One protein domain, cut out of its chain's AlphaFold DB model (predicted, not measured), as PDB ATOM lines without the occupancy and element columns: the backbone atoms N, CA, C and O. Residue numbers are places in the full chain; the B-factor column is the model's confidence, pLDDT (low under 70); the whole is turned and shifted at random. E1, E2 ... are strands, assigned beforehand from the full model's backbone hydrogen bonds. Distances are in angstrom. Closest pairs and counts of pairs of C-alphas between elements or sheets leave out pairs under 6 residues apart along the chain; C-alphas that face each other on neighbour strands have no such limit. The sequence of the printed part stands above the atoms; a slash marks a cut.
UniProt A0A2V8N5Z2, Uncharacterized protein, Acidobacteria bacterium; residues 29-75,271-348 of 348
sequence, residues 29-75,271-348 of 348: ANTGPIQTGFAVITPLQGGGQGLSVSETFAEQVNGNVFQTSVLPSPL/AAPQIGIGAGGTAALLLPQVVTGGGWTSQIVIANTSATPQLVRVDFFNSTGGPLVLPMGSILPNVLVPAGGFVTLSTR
ATOM      1  N   ALA A  29      19.850 -51.452   9.797       55.12
ATOM      2  CA  ALA A  29      20.275 -51.654  11.181       55.12
ATOM      3  C   ALA A  29      21.602 -52.428  11.203       55.12
ATOM      4  O   ALA A  29      21.814 -53.327  10.388       55.12
ATOM      5  N   ASN A  30      22.503 -52.078  12.119       65.25
ATOM      6  CA  ASN A  30      23.735 -52.833  12.301       65.25
ATOM      7  C   ASN A  30      23.363 -54.181  12.949       65.25
ATOM      8  O   ASN A  30      23.191 -54.256  14.161       65.25
ATOM      9  N   THR A  31      23.094 -55.202  12.130       66.19
ATOM     10  CA  THR A  31      22.322 -56.410  12.497       66.19
ATOM     11  C   THR A  31      23.133 -57.525  13.163       66.19
ATOM     12  O   THR A  31      22.580 -58.583  13.462       66.19
ATOM     13  N   GLY A  32      24.427 -57.313  13.412       80.00
ATOM     14  CA  GLY A  32      25.246 -58.223  14.219       80.00
ATOM     15  C   GLY A  32      24.902 -58.172  15.718       80.00
ATOM     16  O   GLY A  32      24.114 -57.324  16.141       80.00
ATOM     17  N   PRO A  33      25.497 -59.041  16.555       88.06
ATOM     18  CA  PRO A  33      25.449 -58.878  18.009       88.06
ATOM     19  C   PRO A  33      26.129 -57.566  18.424       88.06
ATOM     20  O   PRO A  33      27.081 -57.145  17.768       88.06
ATOM     21  N   ILE A  34      25.687 -56.946  19.524       90.81
ATOM     22  CA  ILE A  34      26.371 -55.767  20.080       90.81
ATOM     23  C   ILE A  34      27.797 -56.164  20.477       90.81
ATOM     24  O   ILE A  34      28.007 -57.125  21.218       90.81
ATOM     25  N   GLN A  35      28.770 -55.397  19.999       92.94
ATOM     26  CA  GLN A  35      30.170 -55.483  20.381       92.94
ATOM     27  C   GLN A  35      30.605 -54.133  20.941       92.94
ATOM     28  O   GLN A  35      30.296 -53.082  20.374       92.94
ATOM     29  N   THR A  36      31.337 -54.173  22.051       94.81
ATOM     30  CA  THR A  36      31.897 -52.990  22.702       94.81
ATOM     31  C   THR A  36      33.415 -53.085  22.787       94.81
ATOM     32  O   THR A  36      34.010 -54.170  22.762       94.81
ATOM     33  N   GLY A  37      34.038 -51.920  22.857       95.94
ATOM     34  CA  GLY A  37      35.477 -51.775  22.827       95.94
ATOM     35  C   GLY A  37      35.917 -50.358  23.153       95.94
ATOM     36  O   GLY A  37      35.136 -49.560  23.667       95.94
ATOM     37  N   PHE A  38      37.155 -50.033  22.806       97.38
ATOM     38  CA  PHE A  38      37.723 -48.690  22.893       97.38
ATOM     39  C   PHE A  38      38.662 -48.437  21.710       97.38
ATOM     40  O   PHE A  38      39.109 -49.384  21.056       97.38
ATOM     41  N   ALA A  39      38.973 -47.170  21.433       96.75
ATOM     42  CA  ALA A  39      39.907 -46.806  20.370       96.75
ATOM     43  C   ALA A  39      41.035 -45.898  20.855       96.75
ATOM     44  O   ALA A  39      40.831 -45.021  21.694       96.75
ATOM     45  N   VAL A  40      42.225 -46.085  20.282       96.38
ATOM     46  CA  VAL A  40      43.382 -45.211  20.503       96.38
ATOM     47  C   VAL A  40      43.836 -44.625  19.175       96.38
ATOM     48  O   VAL A  40      44.168 -45.353  18.242       96.38
ATOM     49  N   ILE A  41      43.866 -43.295  19.103       95.94
ATOM     50  CA  ILE A  41      44.359 -42.531  17.960       95.94
ATOM     51  C   ILE A  41      45.781 -42.079  18.296       95.94
ATOM     52  O   ILE A  41      45.991 -41.327  19.243       95.94
ATOM     53  N   THR A  42      46.759 -42.537  17.521       94.75
ATOM     54  CA  THR A  42      48.192 -42.294  17.715       94.75
ATOM     55  C   THR A  42      48.742 -41.428  16.580       94.75
ATOM     56  O   THR A  42      48.790 -41.896  15.441       94.75
ATOM     57  N   PRO A  43      49.204 -40.194  16.837       93.06
ATOM     58  CA  PRO A  43      49.891 -39.397  15.824       93.06
ATOM     59  C   PRO A  43      51.253 -40.012  15.475       93.06
ATOM     60  O   PRO A  43      52.105 -40.175  16.346       93.06
ATOM     61  N   LEU A  44      51.468 -40.340  14.199       91.50
ATOM     62  CA  LEU A  44      52.734 -40.862  13.671       91.50
ATOM     63  C   LEU A  44      53.608 -39.758  13.066       91.50
ATOM     64  O   LEU A  44      54.830 -39.788  13.196       91.50
ATOM     65  N   GLN A  45      52.994 -38.789  12.381       88.88
ATOM     66  CA  GLN A  45      53.677 -37.652  11.753       88.88
ATOM     67  C   GLN A  45      52.870 -36.367  11.958       88.88
ATOM     68  O   GLN A  45      51.642 -36.403  12.010       88.88
ATOM     69  N   GLY A  46      53.563 -35.230  12.076       78.25
ATOM     70  CA  GLY A  46      52.962 -33.925  12.395       78.25
ATOM     71  C   GLY A  46      52.829 -33.625  13.896       78.25
ATOM     72  O   GLY A  46      52.472 -32.513  14.268       78.25
ATOM     73  N   GLY A  47      53.168 -34.579  14.771       80.25
ATOM     74  CA  GLY A  47      53.304 -34.356  16.219       80.25
ATOM     75  C   GLY A  47      51.994 -34.228  17.009       80.25
ATOM     76  O   GLY A  47      52.045 -33.941  18.203       80.25
ATOM     77  N   GLY A  48      50.831 -34.420  16.379       86.06
ATOM     78  CA  GLY A  48      49.517 -34.401  17.036       86.06
ATOM     79  C   GLY A  48      48.978 -33.013  17.394       86.06
ATOM     80  O   GLY A  48      47.829 -32.891  17.812       86.06
ATOM     81  N   GLN A  49      49.773 -31.953  17.234       88.31
ATOM     82  CA  GLN A  49      49.367 -30.589  17.582       88.31
ATOM     83  C   GLN A  49      48.241 -30.113  16.661       88.31
ATOM     84  O   GLN A  49      48.387 -30.146  15.444       88.31
ATOM     85  N   GLY A  50      47.118 -29.669  17.227       89.06
ATOM     86  CA  GLY A  50      45.937 -29.294  16.443       89.06
ATOM     87  C   GLY A  50      45.087 -30.474  15.956       89.06
ATOM     88  O   GLY A  50      44.136 -30.251  15.211       89.06
ATOM     89  N   LEU A  51      45.364 -31.713  16.382       93.56
ATOM     90  CA  LEU A  51      44.362 -32.768  16.259       93.56
ATOM     91  C   LEU A  51      43.234 -32.536  17.264       93.56
ATOM     92  O   LEU A  51      43.469 -32.331  18.453       93.56
ATOM     93  N   SER A  52      42.006 -32.617  16.772       94.19
ATOM     94  CA  SER A  52      40.796 -32.707  17.578       94.19
ATOM     95  C   SER A  52      40.056 -33.967  17.162       94.19
ATOM     96  O   SER A  52      39.859 -34.205  15.970       94.19
ATOM     97  N   VAL A  53      39.675 -34.790  18.131       96.12
ATOM     98  CA  VAL A  53      38.905 -36.011  17.889       96.12
ATOM     99  C   VAL A  53      37.581 -35.893  18.620       96.12
ATOM    100  O   VAL A  53      37.528 -35.397  19.744       96.12
ATOM    101  N   SER A  54      36.520 -36.369  17.986       96.19
ATOM    102  CA  SER A  54      35.243 -36.633  18.634       96.19
ATOM    103  C   SER A  54      34.695 -37.970  18.163       96.19
ATOM    104  O   SER A  54      35.044 -38.471  17.093       96.19
ATOM    105  N   GLU A  55      33.821 -38.542  18.974       96.62
ATOM    106  CA  GLU A  55      33.044 -39.719  18.618       96.62
ATOM    107  C   GLU A  55      31.564 -39.419  18.813       96.62
ATOM    108  O   GLU A  55      31.183 -38.773  19.785       96.62
ATOM    109  N   THR A  56      30.730 -39.897  17.896       96.38
ATOM    110  CA  THR A  56      29.275 -39.883  18.013       96.38
ATOM    111  C   THR A  56      28.784 -41.317  18.109       96.38
ATOM    112  O   THR A  56      28.942 -42.097  17.167       96.38
ATOM    113  N   PHE A  57      28.164 -41.647  19.237       91.75
ATOM    114  CA  PHE A  57      27.378 -42.862  19.393       91.75
ATOM    115  C   PHE A  57      26.003 -42.640  18.783       91.75
ATOM    116  O   PHE A  57      25.371 -41.622  19.064       91.75
ATOM    117  N   ALA A  58      25.525 -43.608  18.009       93.00
ATOM    118  CA  ALA A  58      24.150 -43.667  17.540       93.00
ATOM    119  C   ALA A  58      23.568 -45.064  17.794       93.00
ATOM    120  O   ALA A  58      24.217 -46.064  17.487       93.00
ATOM    121  N   GLU A  59      22.341 -45.128  18.306       92.38
ATOM    122  CA  GLU A  59      21.525 -46.341  18.386       92.38
ATOM    123  C   GLU A  59      20.273 -46.161  17.520       92.38
ATOM    124  O   GLU A  59      19.554 -45.167  17.652       92.38
ATOM    125  N   GLN A  60      19.997 -47.122  16.634       91.19
ATOM    126  CA  GLN A  60      18.769 -47.156  15.845       91.19
ATOM    127  C   GLN A  60      17.758 -48.151  16.440       91.19
ATOM    128  O   GLN A  60      17.900 -49.361  16.267       91.19
ATOM    129  N   VAL A  61      16.688 -47.643  17.063       88.38
ATOM    130  CA  VAL A  61      15.617 -48.448  17.684       88.38
ATOM    131  C   VAL A  61      14.268 -48.104  17.054       88.38
ATOM    132  O   VAL A  61      13.843 -46.949  17.056       88.38
ATOM    133  N   ASN A  62      13.561 -49.108  16.524       87.88
ATOM    134  CA  ASN A  62      12.231 -48.959  15.905       87.88
ATOM    135  C   ASN A  62      12.152 -47.855  14.825       87.88
ATOM    136  O   ASN A  62      11.128 -47.195  14.671       87.88
ATOM    137  N   GLY A  63      13.247 -47.635  14.087       85.00
ATOM    138  CA  GLY A  63      13.356 -46.591  13.060       85.00
ATOM    139  C   GLY A  63      13.767 -45.207  13.578       85.00
ATOM    140  O   GLY A  63      14.199 -44.384  12.776       85.00
ATOM    141  N   ASN A  64      13.717 -44.967  14.891       89.25
ATOM    142  CA  ASN A  64      14.255 -43.758  15.515       89.25
ATOM    143  C   ASN A  64      15.771 -43.882  15.708       89.25
ATOM    144  O   ASN A  64      16.285 -44.992  15.853       89.25
ATOM    145  N   VAL A  65      16.470 -42.747  15.745       91.12
ATOM    146  CA  VAL A  65      17.905 -42.674  16.052       91.12
ATOM    147  C   VAL A  65      18.104 -41.839  17.312       91.12
ATOM    148  O   VAL A  65      17.705 -40.676  17.352       91.12
ATOM    149  N   PHE A  66      18.744 -42.431  18.313       93.75
ATOM    150  CA  PHE A  66      19.213 -41.759  19.521       93.75
ATOM    151  C   PHE A  66      20.724 -41.593  19.405       93.75
ATOM    152  O   PHE A  66      21.405 -42.525  18.982       93.75
ATOM    153  N   GLN A  67      21.255 -40.408  19.709       95.44
ATOM    154  CA  GLN A  67      22.680 -40.137  19.525       95.44
ATOM    155  C   GLN A  67      23.232 -39.139  20.538       95.44
ATOM    156  O   GLN A  67      22.541 -38.214  20.966       95.44
ATOM    157  N   THR A  68      24.513 -39.293  20.864       95.81
ATOM    158  CA  THR A  68      25.281 -38.326  21.651       95.81
ATOM    159  C   THR A  68      26.731 -38.314  21.187       95.81
ATOM    160  O   THR A  68      27.207 -39.305  20.632       95.81
ATOM    161  N   SER A  69      27.438 -37.214  21.436       95.25
ATOM    162  CA  SER A  69      28.862 -37.101  21.119       95.25
ATOM    163  C   SER A  69      29.711 -37.015  22.384       95.25
ATOM    164  O   SER A  69      29.304 -36.432  23.393       95.25
ATOM    165  N   VAL A  70      30.909 -37.588  22.308       95.19
ATOM    166  CA  VAL A  70      31.928 -37.586  23.357       95.19
ATOM    167  C   VAL A  70      33.270 -37.112  22.811       95.19
ATOM    168  O   VAL A  70      33.535 -37.146  21.606       95.19
ATOM    169  N   LEU A  71      34.118 -36.660  23.728       94.00
ATOM    170  CA  LEU A  71      35.508 -36.312  23.467       94.00
ATOM    171  C   LEU A  71      36.426 -37.429  23.993       94.00
ATOM    172  O   LEU A  71      36.020 -38.173  24.892       94.00
ATOM    173  N   PRO A  72      37.667 -37.533  23.486       93.44
ATOM    174  CA  PRO A  72      38.701 -38.355  24.089       93.44
ATOM    175  C   PRO A  72      38.855 -38.066  25.579       93.44
ATOM    176  O   PRO A  72      38.859 -36.911  26.009       93.44
ATOM    177  N   SER A  73      39.008 -39.126  26.362       93.06
ATOM    178  CA  SER A  73      39.155 -39.018  27.807       93.06
ATOM    179  C   SER A  73      40.620 -38.793  28.183       93.06
ATOM    180  O   SER A  73      41.497 -39.481  27.645       93.06
ATOM    181  N   PRO A  74      40.918 -37.859  29.106       89.31
ATOM    182  CA  PRO A  74      42.241 -37.764  29.707       89.31
ATOM    183  C   PRO A  74      42.530 -39.025  30.531       89.31
ATOM    184  O   PRO A  74      41.617 -39.628  31.097       89.31
ATOM    185  N   LEU A  75      43.804 -39.407  30.657       89.75
ATOM    186  CA  LEU A  75      44.168 -40.482  31.578       89.75
ATOM    187  C   LEU A  75      44.277 -39.952  33.005       89.75
ATOM    188  O   LEU A  75      45.026 -39.013  33.279       89.75
ATOM    189  N   ALA A 271      49.780 -39.257  32.294       60.16
ATOM    190  CA  ALA A 271      49.995 -40.530  31.651       60.16
ATOM    191  C   ALA A 271      49.447 -40.465  30.227       60.16
ATOM    192  O   ALA A 271      48.397 -39.877  29.964       60.16
ATOM    193  N   ALA A 272      50.160 -41.102  29.315       70.75
ATOM    194  CA  ALA A 272      49.750 -41.227  27.934       70.75
ATOM    195  C   ALA A 272      49.268 -42.658  27.671       70.75
ATOM    196  O   ALA A 272      49.807 -43.575  28.293       70.75
ATOM    197  N   PRO A 273      48.316 -42.896  26.752       73.25
ATOM    198  CA  PRO A 273      47.967 -44.257  26.349       73.25
ATOM    199  C   PRO A 273      49.233 -44.993  25.887       73.25
ATOM    200  O   PRO A 273      49.963 -44.453  25.059       73.25
ATOM    201  N   GLN A 274      49.532 -46.185  26.412       72.31
ATOM    202  CA  GLN A 274      50.739 -46.947  26.051       72.31
ATOM    203  C   GLN A 274      50.355 -48.326  25.515       72.31
ATOM    204  O   GLN A 274      50.218 -49.288  26.260       72.31
ATOM    205  N   ILE A 275      50.188 -48.404  24.195       66.50
ATOM    206  CA  ILE A 275      49.616 -49.561  23.491       66.50
ATOM    207  C   ILE A 275      50.707 -50.439  22.842       66.50
ATOM    208  O   ILE A 275      50.448 -51.560  22.401       66.50
ATOM    209  N   GLY A 276      51.952 -49.960  22.787       60.06
ATOM    210  CA  GLY A 276      53.111 -50.711  22.306       60.06
ATOM    211  C   GLY A 276      54.057 -49.871  21.451       60.06
ATOM    212  O   GLY A 276      53.988 -48.644  21.416       60.06
ATOM    213  N   ILE A 277      54.961 -50.539  20.736       51.12
ATOM    214  CA  ILE A 277      55.930 -49.870  19.860       51.12
ATOM    215  C   ILE A 277      55.182 -49.254  18.667       51.12
ATOM    216  O   ILE A 277      54.575 -49.973  17.877       51.12
ATOM    217  N   GLY A 278      55.213 -47.922  18.546       54.34
ATOM    218  CA  GLY A 278      54.467 -47.178  17.518       54.34
ATOM    219  C   GLY A 278      52.962 -47.029  17.795       54.34
ATOM    220  O   GLY A 278      52.203 -46.714  16.879       54.34
ATOM    221  N   ALA A 279      52.520 -47.273  19.034       59.53
ATOM    222  CA  ALA A 279      51.116 -47.249  19.435       59.53
ATOM    223  C   ALA A 279      50.942 -46.535  20.787       59.53
ATOM    224  O   ALA A 279      51.431 -47.004  21.819       59.53
ATOM    225  N   GLY A 280      50.222 -45.415  20.801       76.62
ATOM    226  CA  GLY A 280      50.126 -44.541  21.966       76.62
ATOM    227  C   GLY A 280      51.256 -43.499  22.052       76.62
ATOM    228  O   GLY A 280      51.839 -43.107  21.044       76.62
ATOM    229  N   GLY A 281      51.572 -43.041  23.263       76.06
ATOM    230  CA  GLY A 281      52.526 -41.957  23.532       76.06
ATOM    231  C   GLY A 281      51.850 -40.602  23.768       76.06
ATOM    232  O   GLY A 281      50.637 -40.475  23.653       76.06
ATOM    233  N   THR A 282      52.628 -39.580  24.139       74.06
ATOM    234  CA  THR A 282      52.161 -38.329  24.789       74.06
ATOM    235  C   THR A 282      51.103 -37.517  24.030       74.06
ATOM    236  O   THR A 282      50.408 -36.716  24.644       74.06
ATOM    237  N   ALA A 283      50.963 -37.714  22.718       82.31
ATOM    238  CA  ALA A 283      49.952 -37.054  21.886       82.31
ATOM    239  C   ALA A 283      48.786 -37.980  21.473       82.31
ATOM    240  O   ALA A 283      47.970 -37.600  20.635       82.31
ATOM    241  N   ALA A 284      48.722 -39.205  22.004       89.06
ATOM    242  CA  ALA A 284      47.674 -40.160  21.675       89.06
ATOM    243  C   ALA A 284      46.372 -39.871  22.429       89.06
ATOM    244  O   ALA A 284      46.371 -39.542  23.615       89.06
ATOM    245  N   LEU A 285      45.255 -40.038  21.726       93.38
ATOM    246  CA  LEU A 285      43.906 -39.746  22.201       93.38
ATOM    247  C   LEU A 285      43.151 -41.062  22.417       93.38
ATOM    248  O   LEU A 285      43.150 -41.924  21.538       93.38
ATOM    249  N   LEU A 286      42.521 -41.217  23.584       95.38
ATOM    250  CA  LEU A 286      41.771 -42.415  23.969       95.38
ATOM    251  C   LEU A 286      40.263 -42.143  23.940       95.38
ATOM    252  O   LEU A 286      39.775 -41.299  24.686       95.38
ATOM    253  N   LEU A 287      39.522 -42.911  23.145       96.94
ATOM    254  CA  LEU A 287      38.062 -42.981  23.182       96.94
ATOM    255  C   LEU A 287      37.650 -44.168  24.073       96.94
ATOM    256  O   LEU A 287      37.879 -45.311  23.667       96.94
ATOM    257  N   PRO A 288      37.089 -43.957  25.288       95.25
ATOM    258  CA  PRO A 288      36.906 -45.037  26.268       95.25
ATOM    259  C   PRO A 288      35.762 -46.009  25.979       95.25
ATOM    260  O   PRO A 288      35.472 -46.862  26.812       95.25
ATOM    261  N   GLN A 289      35.042 -45.840  24.880       96.12
ATOM    262  CA  GLN A 289      33.916 -46.675  24.488       96.12
ATOM    263  C   GLN A 289      33.805 -46.578  22.971       96.12
ATOM    264  O   GLN A 289      33.815 -45.482  22.452       96.12
ATOM    265  N   VAL A 290      33.679 -47.705  22.287       95.88
ATOM    266  CA  VAL A 290      33.362 -47.830  20.863       95.88
ATOM    267  C   VAL A 290      32.316 -48.929  20.755       95.88
ATOM    268  O   VAL A 290      32.409 -49.930  21.471       95.88
ATOM    269  N   VAL A 291      31.314 -48.755  19.893       94.31
ATOM    270  CA  VAL A 291      30.193 -49.695  19.752       94.31
ATOM    271  C   VAL A 291      29.871 -50.015  18.295       94.31
ATOM    272  O   VAL A 291      30.038 -49.198  17.386       94.31
ATOM    273  N   THR A 292      29.408 -51.240  18.061       93.81
ATOM    274  CA  THR A 292      28.899 -51.718  16.770       93.81
ATOM    275  C   THR A 292      27.938 -52.891  17.002       93.81
ATOM    276  O   THR A 292      27.979 -53.518  18.059       93.81
ATOM    277  N   GLY A 293      27.069 -53.190  16.040       91.25
ATOM    278  CA  GLY A 293      26.047 -54.241  16.137       91.25
ATOM    279  C   GLY A 293      24.829 -53.869  16.994       91.25
ATOM    280  O   GLY A 293      24.803 -52.840  17.661       91.25
ATOM    281  N   GLY A 294      23.774 -54.683  16.944       88.31
ATOM    282  CA  GLY A 294      22.497 -54.480  17.641       88.31
ATOM    283  C   GLY A 294      21.826 -53.122  17.409       88.31
ATOM    284  O   GLY A 294      21.160 -52.624  18.306       88.31
ATOM    285  N   GLY A 295      22.028 -52.501  16.244       90.00
ATOM    286  CA  GLY A 295      21.557 -51.139  15.955       90.00
ATOM    287  C   GLY A 295      22.493 -50.014  16.417       90.00
ATOM    288  O   GLY A 295      22.264 -48.869  16.034       90.00
ATOM    289  N   TRP A 296      23.563 -50.319  17.156       93.31
ATOM    290  CA  TRP A 296      24.584 -49.356  17.568       93.31
ATOM    291  C   TRP A 296      25.622 -49.092  16.473       93.31
ATOM    292  O   TRP A 296      25.949 -49.951  15.647       93.31
ATOM    293  N   THR A 297      26.161 -47.876  16.450       94.00
ATOM    294  CA  THR A 297      27.287 -47.457  15.605       94.00
ATOM    295  C   THR A 297      28.062 -46.337  16.300       94.00
ATOM    296  O   THR A 297      27.466 -45.442  16.899       94.00
ATOM    297  N   SER A 298      29.384 -46.371  16.171       95.31
ATOM    298  CA  SER A 298      30.301 -45.291  16.530       95.31
ATOM    299  C   SER A 298      30.801 -44.620  15.254       95.31
ATOM    300  O   SER A 298      31.309 -45.291  14.351       95.31
ATOM    301  N   GLN A 299      30.685 -43.295  15.185       96.88
ATOM    302  CA  GLN A 299      31.320 -42.475  14.154       96.88
ATOM    303  C   GLN A 299      32.407 -41.612  14.785       96.88
ATOM    304  O   GLN A 299      32.108 -40.772  15.627       96.88
ATOM    305  N   ILE A 300      33.656 -41.797  14.372       97.69
ATOM    306  CA  ILE A 300      34.809 -41.052  14.886       97.69
ATOM    307  C   ILE A 300      35.213 -40.011  13.849       97.69
ATOM    308  O   ILE A 300      35.489 -40.359  12.701       97.69
ATOM    309  N   VAL A 301      35.283 -38.746  14.253       98.06
ATOM    310  CA  VAL A 301      35.815 -37.653  13.437       98.06
ATOM    311  C   VAL A 301      37.192 -37.281  13.969       98.06
ATOM    312  O   VAL A 301      37.351 -37.002  15.154       98.06
ATOM    313  N   ILE A 302      38.186 -37.259  13.084       97.88
ATOM    314  CA  ILE A 302      39.549 -36.805  13.367       97.88
ATOM    315  C   ILE A 302      39.783 -35.549  12.533       97.88
ATOM    316  O   ILE A 302      39.968 -35.635  11.320       97.88
ATOM    317  N   ALA A 303      39.743 -34.383  13.170       97.56
ATOM    318  CA  ALA A 303      40.021 -33.091  12.558       97.56
ATOM    319  C   ALA A 303      41.467 -32.658  12.824       97.56
ATOM    320  O   ALA A 303      42.022 -32.925  13.888       97.56
ATOM    321  N   ASN A 304      42.065 -31.955  11.867       96.75
ATOM    322  CA  ASN A 304      43.407 -31.395  11.943       96.75
ATOM    323  C   ASN A 304      43.338 -29.890  11.665       96.75
ATOM    324  O   ASN A 304      43.195 -29.464  10.522       96.75
ATOM    325  N   THR A 305      43.457 -29.074  12.711       96.06
ATOM    326  CA  THR A 305      43.450 -27.606  12.612       96.06
ATOM    327  C   THR A 305      44.829 -27.012  12.313       96.06
ATOM    328  O   THR A 305      44.955 -25.797  12.174       96.06
ATOM    329  N   SER A 306      45.872 -27.843  12.199       94.88
ATOM    330  CA  SER A 306      47.225 -27.386  11.878       94.88
ATOM    331  C   SER A 306      47.417 -27.128  10.377       94.88
ATOM    332  O   SER A 306      46.682 -27.637   9.527       94.88
ATOM    333  N   ALA A 307      48.445 -26.342  10.047       94.56
ATOM    334  CA  ALA A 307      48.816 -26.011   8.670       94.56
ATOM    335  C   ALA A 307      49.558 -27.146   7.929       94.56
ATOM    336  O   ALA A 307      49.889 -26.994   6.755       94.56
ATOM    337  N   THR A 308      49.832 -28.275   8.589       95.31
ATOM    338  CA  THR A 308      50.532 -29.431   8.013       95.31
ATOM    339  C   THR A 308      49.633 -30.672   8.028       95.31
ATOM    340  O   THR A 308      48.880 -30.874   8.981       95.31
ATOM    341  N   PRO A 309      49.675 -31.539   6.998       95.81
ATOM    342  CA  PRO A 309      48.994 -32.829   7.059       95.81
ATOM    343  C   PRO A 309      49.554 -33.679   8.201       95.81
ATOM    344  O   PRO A 309      50.758 -33.645   8.467       95.81
ATOM    345  N   GLN A 310      48.696 -34.463   8.850       95.31
ATOM    346  CA  GLN A 310      49.103 -35.378   9.915       95.31
ATOM    347  C   GLN A 310      48.776 -36.813   9.540       95.31
ATOM    348  O   GLN A 310      47.722 -37.094   8.974       95.31
ATOM    349  N   LEU A 311      49.692 -37.723   9.856       96.12
ATOM    350  CA  LEU A 311      49.494 -39.153   9.668       96.12
ATOM    351  C   LEU A 311      49.190 -39.758  11.034       96.12
ATOM    352  O   LEU A 311      49.996 -39.606  11.953       96.12
ATOM    353  N   VAL A 312      48.047 -40.424  11.173       96.25
ATOM    354  CA  VAL A 312      47.620 -41.052  12.427       96.25
ATOM    355  C   VAL A 312      47.383 -42.547  12.239       96.25
ATOM    356  O   VAL A 312      46.947 -43.006  11.183       96.25
ATOM    357  N   ARG A 313      47.657 -43.308  13.293       95.62
ATOM    358  CA  ARG A 313      47.308 -44.718  13.433       95.62
ATOM    359  C   ARG A 313      46.111 -44.834  14.365       95.62
ATOM    360  O   ARG A 313      46.107 -44.196  15.413       95.62
ATOM    361  N   VAL A 314      45.108 -45.621  13.995       96.81
ATOM    362  CA  VAL A 314      43.921 -45.867  14.829       96.81
ATOM    363  C   VAL A 314      43.853 -47.350  15.151       96.81
ATOM    364  O   VAL A 314      43.857 -48.175  14.241       96.81
ATOM    365  N   ASP A 315      43.798 -47.682  16.435       96.50
ATOM    366  CA  ASP A 315      43.638 -49.045  16.932       96.50
ATOM    367  C   ASP A 315      42.277 -49.200  17.605       96.50
ATOM    368  O   ASP A 315      41.913 -48.373  18.439       96.50
ATOM    369  N   PHE A 316      41.566 -50.280  17.286       97.19
ATOM    370  CA  PHE A 316      40.294 -50.659  17.890       97.19
ATOM    371  C   PHE A 316      40.449 -51.954  18.688       97.19
ATOM    372  O   PHE A 316      40.729 -53.025  18.137       97.19
ATOM    373  N   PHE A 317      40.214 -51.857  19.990       96.56
ATOM    374  CA  PHE A 317      40.268 -52.970  20.930       96.56
ATOM    375  C   PHE A 317      38.861 -53.363  21.341       96.56
ATOM    376  O   PHE A 317      38.018 -52.497  21.547       96.56
ATOM    377  N   ASN A 318      38.598 -54.658  21.478       96.44
ATOM    378  CA  ASN A 318      37.402 -55.142  22.157       96.44
ATOM    379  C   ASN A 318      37.572 -54.997  23.680       96.44
ATOM    380  O   ASN A 318      38.667 -54.712  24.175       96.44
ATOM    381  N   SER A 319      36.505 -55.226  24.443       95.44
ATOM    382  CA  SER A 319      36.543 -55.047  25.898       95.44
ATOM    383  C   SER A 319      37.566 -55.924  26.644       95.44
ATOM    384  O   SER A 319      38.021 -55.550  27.726       95.44
ATOM    385  N   THR A 320      38.001 -57.050  26.063       96.00
ATOM    386  CA  THR A 320      39.021 -57.942  26.646       96.00
ATOM    387  C   THR A 320      40.455 -57.630  26.198       96.00
ATOM    388  O   THR A 320      41.381 -58.324  26.622       96.00
ATOM    389  N   GLY A 321      40.658 -56.579  25.394       92.88
ATOM    390  CA  GLY A 321      41.964 -56.124  24.901       92.88
ATOM    391  C   GLY A 321      42.475 -56.836  23.646       92.88
ATOM    392  O   GLY A 321      43.595 -56.582  23.202       92.88
ATOM    393  N   GLY A 322      41.663 -57.712  23.049       94.81
ATOM    394  CA  GLY A 322      41.898 -58.230  21.702       94.81
ATOM    395  C   GLY A 322      41.467 -57.231  20.618       94.81
ATOM    396  O   GLY A 322      40.873 -56.202  20.931       94.81
ATOM    397  N   PRO A 323      41.712 -57.515  19.329       95.19
ATOM    398  CA  PRO A 323      41.228 -56.668  18.238       95.19
ATOM    399  C   PRO A 323      39.691 -56.655  18.175       95.19
ATOM    400  O   PRO A 323      39.050 -57.708  18.230       95.19
ATOM    401  N   LEU A 324      39.093 -55.471  18.012       95.00
ATOM    402  CA  LEU A 324      37.674 -55.335  17.670       95.00
ATOM    403  C   LEU A 324      37.503 -55.513  16.156       95.00
ATOM    404  O   LEU A 324      38.074 -54.764  15.366       95.00
ATOM    405  N   VAL A 325      36.730 -56.518  15.746       91.56
ATOM    406  CA  VAL A 325      36.509 -56.823  14.326       91.56
ATOM    407  C   VAL A 325      35.531 -55.808  13.735       91.56
ATOM    408  O   VAL A 325      34.357 -55.805  14.085       91.56
ATOM    409  N   LEU A 326      36.021 -54.966  12.825       92.25
ATOM    410  CA  LEU A 326      35.246 -53.943  12.119       92.25
ATOM    411  C   LEU A 326      35.371 -54.121  10.597       92.25
ATOM    412  O   LEU A 326      36.395 -54.640  10.145       92.25
ATOM    413  N   PRO A 327      34.413 -53.626   9.785       90.12
ATOM    414  CA  PRO A 327      34.512 -53.656   8.319       90.12
ATOM    415  C   PRO A 327      35.765 -52.959   7.763       90.12
ATOM    416  O   PRO A 327      36.315 -53.391   6.754       90.12
ATOM    417  N   MET A 328      36.258 -51.919   8.449       90.12
ATOM    418  CA  MET A 328      37.503 -51.213   8.108       90.12
ATOM    419  C   MET A 328      38.788 -51.924   8.583       90.12
ATOM    420  O   MET A 328      39.887 -51.451   8.305       90.12
ATOM    421  N   GLY A 329      38.663 -53.029   9.326       93.25
ATOM    422  CA  GLY A 329      39.746 -53.645  10.096       93.25
ATOM    423  C   GLY A 329      39.895 -53.069  11.511       93.25
ATOM    424  O   GLY A 329      39.391 -51.995  11.828       93.25
ATOM    425  N   SER A 330      40.597 -53.797  12.383       93.88
ATOM    426  CA  SER A 330      40.837 -53.396  13.780       93.88
ATOM    427  C   SER A 330      41.995 -52.406  13.958       93.88
ATOM    428  O   SER A 330      42.185 -51.873  15.046       93.88
ATOM    429  N   ILE A 331      42.807 -52.189  12.918       95.38
ATOM    430  CA  ILE A 331      43.954 -51.278  12.927       95.38
ATOM    431  C   ILE A 331      43.994 -50.547  11.586       95.38
ATOM    432  O   ILE A 331      44.128 -51.178  10.539       95.38
ATOM    433  N   LEU A 332      43.958 -49.218  11.625       96.12
ATOM    434  CA  LEU A 332      44.226 -48.349  10.483       96.12
ATOM    435  C   LEU A 332      45.626 -47.745  10.658       96.12
ATOM    436  O   LEU A 332      45.784 -46.817  11.449       96.12
ATOM    437  N   PRO A 333      46.671 -48.252   9.978       93.75
ATOM    438  CA  PRO A 333      48.048 -47.867  10.289       93.75
ATOM    439  C   PRO A 333      48.446 -46.472   9.786       93.75
ATOM    440  O   PRO A 333      49.365 -45.889  10.344       93.75
ATOM    441  N   ASN A 334      47.799 -45.958   8.733       94.38
ATOM    442  CA  ASN A 334      48.249 -44.782   7.979       94.38
ATOM    443  C   ASN A 334      47.065 -43.903   7.524       94.38
ATOM    444  O   ASN A 334      46.836 -43.725   6.328       94.38
ATOM    445  N   VAL A 335      46.278 -43.375   8.463       96.50
ATOM    446  CA  VAL A 335      45.187 -42.435   8.158       96.50
ATOM    447  C   VAL A 335      45.772 -41.034   7.973       96.50
ATOM    448  O   VAL A 335      46.290 -40.441   8.917       96.50
ATOM    449  N   LEU A 336      45.703 -40.500   6.754       97.19
ATOM    450  CA  LEU A 336      46.124 -39.130   6.455       97.19
ATOM    451  C   LEU A 336      44.988 -38.150   6.771       97.19
ATOM    452  O   LEU A 336      43.933 -38.214   6.146       97.19
ATOM    453  N   VAL A 337      45.230 -37.211   7.684       97.81
ATOM    454  CA  VAL A 337      44.318 -36.107   8.008       97.81
ATOM    455  C   VAL A 337      44.874 -34.815   7.387       97.81
ATOM    456  O   VAL A 337      45.909 -34.314   7.848       97.81
ATOM    457  N   PRO A 338      44.251 -34.268   6.322       97.75
ATOM    458  CA  PRO A 338      44.757 -33.082   5.625       97.75
ATOM    459  C   PRO A 338      44.886 -31.854   6.535       97.75
ATOM    460  O   PRO A 338      44.153 -31.728   7.512       97.75
ATOM    461  N   ALA A 339      45.793 -30.933   6.197       96.81
ATOM    462  CA  ALA A 339      45.898 -29.635   6.869       96.81
ATOM    463  C   ALA A 339      44.566 -28.866   6.777       96.81
ATOM    464  O   ALA A 339      44.001 -28.754   5.689       96.81
ATOM    465  N   GLY A 340      44.056 -28.368   7.905       95.25
ATOM    466  CA  GLY A 340      42.735 -27.728   7.997       95.25
ATOM    467  C   GLY A 340      41.535 -28.645   7.700       95.25
ATOM    468  O   GLY A 340      40.414 -28.149   7.591       95.25
ATOM    469  N   GLY A 341      41.749 -29.952   7.522       96.69
ATOM    470  CA  GLY A 341      40.734 -30.923   7.111       96.69
ATOM    471  C   GLY A 341      40.323 -31.892   8.219       96.69
ATOM    472  O   GLY A 341      40.737 -31.773   9.372       96.69
ATOM    473  N   PHE A 342      39.512 -32.887   7.860       97.44
ATOM    474  CA  PHE A 342      39.119 -33.974   8.755       97.44
ATOM    475  C   PHE A 342      38.950 -35.300   8.003       97.44
ATOM    476  O   PHE A 342      38.850 -35.325   6.776       97.44
ATOM    477  N   VAL A 343      38.899 -36.397   8.757       97.19
ATOM    478  CA  VAL A 343      38.523 -37.740   8.298       97.19
ATOM    479  C   VAL A 343      37.430 -38.279   9.218       97.19
ATOM    480  O   VAL A 343      37.490 -38.063  10.429       97.19
ATOM    481  N   THR A 344      36.458 -39.000   8.656       96.44
ATOM    482  CA  THR A 344      35.415 -39.706   9.416       96.44
ATOM    483  C   THR A 344      35.579 -41.214   9.258       96.44
ATOM    484  O   THR A 344      35.754 -41.707   8.144       96.44
ATOM    485  N   LEU A 345      35.489 -41.945  10.366       95.38
ATOM    486  CA  LEU A 345      35.513 -43.404  10.446       95.38
ATOM    487  C   LEU A 345      34.170 -43.891  11.014       95.38
ATOM    488  O   LEU A 345      33.662 -43.293  11.958       95.38
ATOM    489  N   SER A 346      33.599 -44.966  10.467       93.12
ATOM    490  CA  SER A 346      32.310 -45.545  10.891       93.12
ATOM    491  C   SER A 346      32.486 -47.018  11.249       93.12
ATOM    492  O   SER A 346      32.984 -47.779  10.425       93.12
ATOM    493  N   THR A 347      32.061 -47.461  12.437       90.44
ATOM    494  CA  THR A 347      32.142 -48.888  12.830       90.44
ATOM    495  C   THR A 347      31.188 -49.819  12.065       90.44
ATOM    496  O   THR A 347      31.212 -51.034  12.287       90.44
ATOM    497  N   ARG A 348      30.384 -49.248  11.162       82.06
ATOM    498  CA  ARG A 348      29.550 -49.894  10.146       82.06
ATOM    499  C   ARG A 348      30.053 -49.532   8.748       82.06
ATOM    500  O   ARG A 348      30.285 -48.319   8.537       82.06
TER     501      ARG A 348
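Overview. This is residues 29 to 75 and 271 to 348 of the 348 residues of an uncharacterized protein of Acidobacteria bacterium (UniProt A0A2V8N5Z2). One strongly twisted sheet folds over on itself as a loose, partly face-to-face sandwich: E3, E2, E6 and E9 make one layer and E5, E1, E7 and E8 the other, joined through E5 and E6. Little E4 stays outside this sheet. The printed part has 125 residues with nine named strands, E1 to E9 in order, and no named helix; the class is all strand, and neighbours are antiparallel in a branched sheet. It is compact, with a radius of gyration of the C-alphas of 14.3 A and spans of 43 by 30 by 24 A.

Along the chain. E1, residues 35 to 45, begins at C-alpha 35 (30.170, -55.483, 20.381) and measures 30.7 A. E2, residues 51 to 61, measures 32.8 A; E3 is residues 64 to 70, E4 274 to 276. E5, residues 285 to 293, bends by 59 degrees at residue 288. E6 is residues 296 to 304, E7 310 to 318, E8 331 to 337. E9, residues 342 to 346, ends at C-alpha 346 (32.310, -45.545, 10.891).

Arrangement. E1 has E5 on one side, N 37 to O 290 at 2.9 A, and E7 on the other side, N 42 to O 313 at 2.8 A. E2 has E3 on one side, N 59 to O 66 at 2.8 A, and E6 on the other side, N 56 to O 299 at 2.8 A. E6 also pairs with E5, N 296 to O 293 at 2.9 A, and with E9, N 300 to O 345 at 2.8 A. E7 and E8 form a hairpin, N 312 to O 335 at 2.9 A. E4 pairs with no named strand.

Size, cuts and confidence. Residues 76 to 270 are not printed; C-alphas 75 and 271 are 5.8 A apart. The link E7 to E8 is long. Residues 29 to 31, 271 and 275 to 279 have pLDDT under 70.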